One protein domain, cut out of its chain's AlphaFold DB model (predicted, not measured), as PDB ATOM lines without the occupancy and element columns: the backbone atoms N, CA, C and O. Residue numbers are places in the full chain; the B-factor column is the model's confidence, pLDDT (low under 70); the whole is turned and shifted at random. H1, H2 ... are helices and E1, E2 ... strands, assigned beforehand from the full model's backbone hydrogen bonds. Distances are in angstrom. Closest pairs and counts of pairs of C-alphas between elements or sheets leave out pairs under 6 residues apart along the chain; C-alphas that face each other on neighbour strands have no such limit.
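What this domain is: This is residues 4 to 65 of the 89 residues of an uncharacterized protein of Nostoc sp. MBR 210 (UniProt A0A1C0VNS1). A small two-stranded hairpin, E1 and E2, stands at one end of a pair of side-by-side helices, H2 and H3, where H2 ends and H3 begins; the short helix H1 packs on H3 at a steep angle. The loop of residues 36 to 45 and the tail of residues 60 to 65 lie toward opposite ends of the longest axis. The printed part has 62 residues, with three named helices and two named strands in the order H1, H2, E1, E2, H3; the sheet E1 - E2 is antiparallel and the class is mixed, helices and strands. The whole is compact, with a radius of gyration of the C-alphas of 11.6 A and spans of 35 by 25 by 19 A.

Where its parts are: E1 is residues 32 to 35, 9.1 A long, and E2 is residues 46 to 49, 9.8 A. H3, residues 50 to 59, is 14.5 A long and ends at C-alpha 59 (161.485, 129.603, 180.267). H2, residues 12 to 22, is 15.0 A long. H1, residues 4 to 9, is 9.0 A long and begins at C-alpha 4 (157.680, 129.470, 169.084).

How they stand to each other: E1 and E2 form a hairpin, antiparallel at 145 degrees; N 33 and O 48, and N 46 and O 35, are within hydrogen-bond range, each pair at 2.9 A. H2 and H3 touch at a shallow tilt of 21 degrees, opposite ways; their closest C-alphas, of Lys 19 and Leu 53, are 7.2 A apart. H1 and H3 touch at a steep tilt of 46 degrees, the same way, closest at the C-alphas of Ile 4 and Glu 52, 5.7 A. H1 and H2 are close but not clearly touching. H1 and E1 are apart. In H1, H2 and H3 every O i to N i+4 pair is within hydrogen-bond range.

The domain as a whole: The two C-alphas farthest apart, of Pro 42 and Pro 64, are 35.6 A apart. The printed part has no cut and no long link. Its mean pLDDT is 79.1; residues 23 to 30, 37 to 40 and 42 to 43 are under 70.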
ATOM      1  N   ILE A   4     157.261 129.035 167.747       87.50
ATOM      2  CA  ILE A   4     157.680 129.470 169.084       87.50
ATOM      3  C   ILE A   4     156.701 130.443 169.762       87.50
ATOM      4  O   ILE A   4     156.423 130.302 170.954       87.50
ATOM      5  N   ASP A   5     156.136 131.399 169.022       88.19
ATOM      6  CA  ASP A   5     155.196 132.375 169.583       88.19
ATOM      7  C   ASP A   5     153.893 131.694 169.984       88.19
ATOM      8  O   ASP A   5     153.327 131.990 171.036       88.19
ATOM      9  N   TRP A   6     153.441 130.733 169.180       88.44
ATOM     10  CA  TRP A   6     152.270 129.936 169.510       88.44
ATOM     11  C   TRP A   6     152.507 129.062 170.740       88.44
ATOM     12  O   TRP A   6     151.701 129.097 171.668       88.44
ATOM     13  N   LEU A   7     153.656 128.388 170.839       88.94
ATOM     14  CA  LEU A   7     154.025 127.626 172.038       88.94
ATOM     15  C   LEU A   7     154.022 128.495 173.310       88.94
ATOM     16  O   LEU A   7     153.626 128.036 174.382       88.94
ATOM     17  N   ARG A   8     154.411 129.770 173.219       89.81
ATOM     18  CA  ARG A   8     154.370 130.696 174.364       89.81
ATOM     19  C   ARG A   8     152.953 131.057 174.819       89.81
ATOM     20  O   ARG A   8     152.780 131.375 175.997       89.81
ATOM     21  N   THR A   9     151.953 130.971 173.941       89.38
ATOM     22  CA  THR A   9     150.542 131.183 174.317       89.38
ATOM     23  C   THR A   9     149.931 130.009 175.076       89.38
ATOM     24  O   THR A   9     148.968 130.201 175.814       89.38
ATOM     25  N   LEU A  10     150.512 128.813 174.953       87.69
ATOM     26  CA  LEU A  10     149.982 127.602 175.570       87.69
ATOM     27  C   LEU A  10     150.297 127.498 177.061       87.69
ATOM     28  O   LEU A  10     151.339 127.949 177.557       87.69
ATOM     29  N   HIS A  11     149.415 126.803 177.774       88.06
ATOM     30  CA  HIS A  11     149.618 126.461 179.171       88.06
ATOM     31  C   HIS A  11     150.686 125.358 179.319       88.06
ATOM     32  O   HIS A  11     150.792 124.445 178.501       88.06
ATOM     33  N   THR A  12     151.450 125.359 180.421       85.94
ATOM     34  CA  THR A  12     152.541 124.386 180.653       85.94
ATOM     35  C   THR A  12     152.077 122.925 180.569       85.94
ATOM     36  O   THR A  12     152.819 122.062 180.109       85.94
ATOM     37  N   LYS A  13     150.833 122.632 180.976       84.69
ATOM     38  CA  LYS A  13     150.245 121.284 180.854       84.69
ATOM     39  C   LYS A  13     150.103 120.847 179.390       84.69
ATOM     40  O   LYS A  13     150.365 119.687 179.088       84.69
ATOM     41  N   GLU A  14     149.712 121.762 178.509       87.06
ATOM     42  CA  GLU A  14     149.553 121.503 177.075       87.06
ATOM     43  C   GLU A  14     150.918 121.309 176.423       87.06
ATOM     44  O   GLU A  14     151.117 120.324 175.725       87.06
ATOM     45  N   LEU A  15     151.900 122.153 176.761       88.00
ATOM     46  CA  LEU A  15     153.287 122.004 176.304       88.00
ATOM     47  C   LEU A  15     153.891 120.644 176.674       88.00
ATOM     48  O   LEU A  15     154.580 120.027 175.864       88.00
ATOM     49  N   LEU A  16     153.622 120.152 177.888       85.00
ATOM     50  CA  LEU A  16     154.048 118.816 178.309       85.00
ATOM     51  C   LEU A  16     153.316 117.703 177.546       85.00
ATOM     52  O   LEU A  16     153.930 116.686 177.229       85.00
ATOM     53  N   GLY A  17     152.032 117.895 177.233       83.75
ATOM     54  CA  GLY A  17     151.261 116.983 176.384       83.75
ATOM     55  C   GLY A  17     151.828 116.910 174.968       83.75
ATOM     56  O   GLY A  17     152.130 115.820 174.489       83.75
ATOM     57  N   ILE A  18     152.078 118.068 174.349       82.50
ATOM     58  CA  ILE A  18     152.727 118.183 173.040       82.50
ATOM     59  C   ILE A  18     154.089 117.501 173.083       82.50
ATOM     60  O   ILE A  18     154.339 116.641 172.254       82.50
ATOM     61  N   LYS A  19     154.933 117.789 174.083       81.06
ATOM     62  CA  LYS A  19     156.251 117.151 174.243       81.06
ATOM     63  C   LYS A  19     156.166 115.629 174.262       81.06
ATOM     64  O   LYS A  19     156.990 114.979 173.626       81.06
ATOM     65  N   ASN A  20     155.211 115.073 175.000       79.19
ATOM     66  CA  ASN A  20     155.054 113.627 175.105       79.19
ATOM     67  C   ASN A  20     154.551 113.018 173.791       79.19
ATOM     68  O   ASN A  20     155.100 112.012 173.363       79.19
ATOM     69  N   ASN A  21     153.583 113.651 173.123       75.12
ATOM     70  CA  ASN A  21     153.084 113.188 171.823       75.12
ATOM     71  C   ASN A  21     154.180 113.269 170.756       75.12
ATOM     72  O   ASN A  21     154.394 112.354 169.975       75.12
ATOM     73  N   CYS A  22     154.927 114.364 170.762       72.06
ATOM     74  CA  CYS A  22     156.021 114.637 169.853       72.06
ATOM     75  C   CYS A  22     157.231 113.702 170.012       72.06
ATOM     76  O   CYS A  22     158.029 113.610 169.085       72.06
ATOM     77  N   TYR A  23     157.382 113.002 171.141       64.69
ATOM     78  CA  TYR A  23     158.448 112.005 171.310       64.69
ATOM     79  C   TYR A  23     158.332 110.848 170.306       64.69
ATOM     80  O   TYR A  23     159.340 110.221 169.989       64.69
ATOM     81  N   GLU A  24     157.129 110.584 169.792       63.94
ATOM     82  CA  GLU A  24     156.888 109.571 168.760       63.94
ATOM     83  C   GLU A  24     157.157 110.097 167.339       63.94
ATOM     84  O   GLU A  24     157.410 109.309 166.431       63.94
ATOM     85  N   PHE A  25     157.155 111.423 167.149       64.44
ATOM     86  CA  PHE A  25     157.242 112.065 165.832       64.44
ATOM     87  C   PHE A  25     158.586 112.756 165.549       64.44
ATOM     88  O   PHE A  25     158.975 112.849 164.390       64.44
ATOM     89  N   PHE A  26     159.319 113.218 166.568       63.47
ATOM     90  CA  PHE A  26     160.662 113.781 166.398       63.47
ATOM     91  C   PHE A  26     161.700 112.657 166.358       63.47
ATOM     92  O   PHE A  26     162.289 112.295 167.380       63.47
ATOM     93  N   ARG A  27     161.913 112.081 165.172       61.19
ATOM     94  CA  ARG A  27     162.901 111.014 164.968       61.19
ATOM     95  C   ARG A  27     164.318 111.577 164.857       61.19
ATOM     96  O   ARG A  27     165.272 110.887 165.220       61.19
ATOM     97  N   TYR A  28     164.445 112.830 164.423       62.84
ATOM     98  CA  TYR A  28     165.710 113.545 164.283       62.84
ATOM     99  C   TYR A  28     165.710 114.897 165.025       62.84
ATOM    100  O   TYR A  28     164.654 115.485 165.249       62.84
ATOM    101  N   PRO A  29     166.889 115.421 165.423       59.44
ATOM    102  CA  PRO A  29     167.003 116.690 166.153       59.44
ATOM    103  C   PRO A  29     166.447 117.902 165.393       59.44
ATOM    104  O   PRO A  29     165.938 118.827 166.025       59.44
ATOM    105  N   ASP A  30     166.530 117.858 164.063       67.38
ATOM    106  CA  ASP A  30     166.076 118.910 163.147       67.38
ATOM    107  C   ASP A  30     164.672 118.640 162.583       67.38
ATOM    108  O   ASP A  30     164.186 119.390 161.730       67.38
ATOM    109  N   ASP A  31     164.006 117.573 163.044       71.94
ATOM    110  CA  ASP A  31     162.632 117.313 162.639       71.94
ATOM    111  C   ASP A  31     161.712 118.420 163.145       71.94
ATOM    112  O   ASP A  31     161.856 118.994 164.233       71.94
ATOM    113  N   TYR A  32     160.700 118.671 162.332       74.62
ATOM    114  CA  TYR A  32     159.572 119.497 162.690       74.62
ATOM    115  C   TYR A  32     158.307 118.655 162.631       74.62
ATOM    116  O   TYR A  32     158.154 117.788 161.775       74.62
ATOM    117  N   VAL A  33     157.372 118.952 163.522       76.31
ATOM    118  CA  VAL A  33     156.028 118.386 163.486       76.31
ATOM    119  C   VAL A  33     155.078 119.499 163.084       76.31
ATOM    120  O   VAL A  33     155.181 120.626 163.573       76.31
ATOM    121  N   ILE A  34     154.161 119.191 162.171       76.56
ATOM    122  CA  ILE A  34     153.011 120.050 161.903       76.56
ATOM    123  C   ILE A  34     151.961 119.673 162.939       76.56
ATOM    124  O   ILE A  34     151.316 118.631 162.836       76.56
ATOM    125  N   TYR A  35     151.842 120.488 163.982       75.56
ATOM    126  CA  TYR A  35     150.845 120.264 165.015       75.56
ATOM    127  C   TYR A  35     149.504 120.847 164.566       75.56
ATOM    128  O   TYR A  35     149.388 122.055 164.342       75.56
ATOM    129  N   ASN A  36     148.497 119.983 164.437       74.12
ATOM    130  CA  ASN A  36     147.115 120.362 164.170       74.12
ATOM    131  C   ASN A  36     146.221 119.803 165.287       74.12
ATOM    132  O   ASN A  36     146.123 118.590 165.458       74.12
ATOM    133  N   ASN A  37     145.590 120.694 166.054       69.25
ATOM    134  CA  ASN A  37     144.685 120.344 167.154       69.25
ATOM    135  C   ASN A  37     143.197 120.371 166.743       69.25
ATOM    136  O   ASN A  37     142.321 120.424 167.598       69.25
ATOM    137  N   GLY A  38     142.903 120.411 165.441       65.50
ATOM    138  CA  GLY A  38     141.562 120.655 164.899       65.50
ATOM    139  C   GLY A  38     141.232 122.138 164.693       65.50
ATOM    140  O   GLY A  38     140.272 122.450 163.996       65.50
ATOM    141  N   ASP A  39     142.054 123.047 165.225       66.50
ATOM    142  CA  ASP A  39     141.935 124.499 165.011       66.50
ATOM    143  C   ASP A  39     142.416 124.944 163.618       66.50
ATOM    144  O   ASP A  39     142.180 126.080 163.202       66.50
ATOM    145  N   PHE A  40     143.105 124.060 162.892       66.00
ATOM    146  CA  PHE A  40     143.638 124.321 161.560       66.00
ATOM    147  C   PHE A  40     142.943 123.437 160.516       66.00
ATOM    148  O   PHE A  40     142.630 122.280 160.815       66.00
ATOM    149  N   PRO A  41     142.741 123.937 159.279       70.31
ATOM    150  CA  PRO A  41     142.301 123.114 158.157       70.31
ATOM    151  C   PRO A  41     143.084 121.791 158.049       70.31
ATOM    152  O   PRO A  41     144.265 121.756 158.418       70.31
ATOM    153  N   PRO A  42     142.478 120.718 157.513       60.50
ATOM    154  CA  PRO A  42     143.195 119.480 157.203       60.50
ATOM    155  C   PRO A  42     144.471 119.779 156.399       60.50
ATOM    156  O   PRO A  42     144.465 120.672 155.555       60.50
ATOM    157  N   ASP A  43     145.570 119.090 156.714       65.06
ATOM    158  CA  ASP A  43     146.913 119.296 156.131       65.06
ATOM    159  C   ASP A  43     147.577 120.656 156.410       65.06
ATOM    160  O   ASP A  43     148.639 120.972 155.872       65.06
ATOM    161  N   SER A  44     147.000 121.451 157.308       70.50
ATOM    162  CA  SER A  44     147.616 122.670 157.824       70.50
ATOM    163  C   SER A  44     147.815 122.586 159.334       70.50
ATOM    164  O   SER A  44     147.189 121.784 160.022       70.50
ATOM    165  N   GLY A  45     148.736 123.382 159.863       77.06
ATOM    166  CA  GLY A  45     149.042 123.390 161.286       77.06
ATOM    167  C   GLY A  45     150.242 124.263 161.590       77.06
ATOM    168  O   GLY A  45     150.784 124.946 160.716       77.06
ATOM    169  N   ILE A  46     150.670 124.230 162.845       84.00
ATOM    170  CA  ILE A  46     151.820 125.004 163.291       84.00
ATOM    171  C   ILE A  46     153.052 124.120 163.260       84.00
ATOM    172  O   ILE A  46     153.129 123.092 163.932       84.00
ATOM    173  N   LYS A  47     154.029 124.549 162.461       84.94
ATOM    174  CA  LYS A  47     155.353 123.945 162.414       84.94
ATOM    175  C   LYS A  47     156.062 124.231 163.734       84.94
ATOM    176  O   LYS A  47     156.350 125.387 164.034       84.94
ATOM    177  N   ILE A  48     156.330 123.180 164.494       85.56
ATOM    178  CA  ILE A  48     157.092 123.243 165.740       85.56
ATOM    179  C   ILE A  48     158.286 122.300 165.660       85.56
ATOM    180  O   ILE A  48     158.179 121.174 165.176       85.56
ATOM    181  N   THR A  49     159.427 122.753 166.154       85.94
ATOM    182  CA  THR A  49     160.626 121.932 166.331       85.94
ATOM    183  C   THR A  49     160.772 121.515 167.787       85.94
ATOM    184  O   THR A  49     160.302 122.184 168.717       85.94
ATOM    185  N   TYR A  50     161.483 120.413 168.018       84.44
ATOM    186  CA  TYR A  50     161.781 119.980 169.380       84.44
ATOM    187  C   TYR A  50     162.638 121.004 170.146       84.44
ATOM    188  O   TYR A  50     162.506 121.142 171.366       84.44
ATOM    189  N   ALA A  51     163.493 121.746 169.434       86.12
ATOM    190  CA  ALA A  51     164.317 122.812 169.990       86.12
ATOM    191  C   ALA A  51     163.469 123.977 170.529       86.12
ATOM    192  O   ALA A  51     163.646 124.368 171.683       86.12
ATOM    193  N   GLU A  52     162.497 124.464 169.750       88.94
ATOM    194  CA  GLU A  52     161.572 125.521 170.189       88.94
ATOM    195  C   GLU A  52     160.764 125.080 171.414       88.94
ATOM    196  O   GLU A  52     160.626 125.827 172.383       88.94
ATOM    197  N   LEU A  53     160.286 123.832 171.423       87.75
ATOM    198  CA  LEU A  53     159.529 123.292 172.551       87.75
ATOM    199  C   LEU A  53     160.371 123.205 173.832       87.75
ATOM    200  O   LEU A  53     159.901 123.563 174.915       87.75
ATOM    201  N   LYS A  54     161.627 122.755 173.722       86.31
ATOM    202  CA  LYS A  54     162.578 122.741 174.845       86.31
ATOM    203  C   LYS A  54     162.869 124.145 175.357       86.31
ATOM    204  O   LYS A  54     162.902 124.334 176.572       86.31
ATOM    205  N   GLN A  55     163.060 125.103 174.452       90.19
ATOM    206  CA  GLN A  55     163.312 126.493 174.810       90.19
ATOM    207  C   GLN A  55     162.144 127.057 175.625       90.19
ATOM    208  O   GLN A  55     162.350 127.483 176.760       90.19
ATOM    209  N   VAL A  56     160.911 126.958 175.119       90.94
ATOM    210  CA  VAL A  56     159.730 127.471 175.833       90.94
ATOM    211  C   VAL A  56     159.534 126.762 177.175       90.94
ATOM    212  O   VAL A  56     159.213 127.414 178.162       90.94
ATOM    213  N   LEU A  57     159.771 125.449 177.270       88.31
ATOM    214  CA  LEU A  57     159.693 124.738 178.552       88.31
ATOM    215  C   LEU A  57     160.767 125.180 179.557       88.31
ATOM    216  O   LEU A  57     160.489 125.182 180.753       88.31
ATOM    217  N   SER A  58     161.963 125.565 179.098       88.69
ATOM    218  CA  SER A  58     163.029 126.079 179.972       88.69
ATOM    219  C   SER A  58     162.753 127.484 180.517       88.69
ATOM    220  O   SER A  58     163.237 127.822 181.593       88.69
ATOM    221  N   GLU A  59     161.936 128.277 179.818       91.31
ATOM    222  CA  GLU A  59     161.485 129.603 180.267       91.31
ATOM    223  C   GLU A  59     160.431 129.510 181.392       91.31
ATOM    224  O   GLU A  59     160.159 130.494 182.082       91.31
ATOM    225  N   ARG A  60     159.804 128.340 181.589       86.50
ATOM    226  CA  ARG A  60     158.721 128.148 182.564       86.50
ATOM    227  C   ARG A  60     159.255 127.707 183.935       86.50
ATOM    228  O   ARG A  60     160.289 127.046 184.020       86.50
ATOM    229  N   PRO A  61     158.513 127.987 185.027       86.12
ATOM    230  CA  PRO A  61     158.818 127.421 186.337       86.12
ATOM    231  C   PRO A  61     158.855 125.889 186.295       86.12
ATOM    232  O   PRO A  61     158.018 125.260 185.643       86.12
ATOM    233  N   HIS A  62     159.797 125.291 187.031       83.06
ATOM    234  CA  HIS A  62     159.919 123.835 187.126       83.06
ATOM    235  C   HIS A  62     158.617 123.202 187.627       83.06
ATOM    236  O   HIS A  62     158.098 123.579 188.680       83.06
ATOM    237  N   VAL A  63     158.118 122.205 186.895       80.88
ATOM    238  CA  VAL A  63     156.956 121.404 187.290       80.88
ATOM    239  C   VAL A  63     157.457 120.042 187.775       80.88
ATOM    240  O   VAL A  63     157.939 119.253 186.958       80.88
ATOM    241  N   PRO A  64     157.340 119.731 189.081       79.56
ATOM    242  CA  PRO A  64     157.813 118.466 189.622       79.56
ATOM    243  C   PRO A  64     157.111 117.279 188.967       79.56
ATOM    244  O   PRO A  64     155.881 117.213 188.907       79.56
ATOM    245  N   ASN A  65     157.881 116.282 188.545       82.88
ATOM    246  CA  ASN A  65     157.317 115.031 188.053       82.88
ATOM    247  C   ASN A  65     156.706 114.194 189.201       82.88
ATOM    248  O   ASN A  65     156.780 114.539 190.386       82.88
TER     249      ASN A  65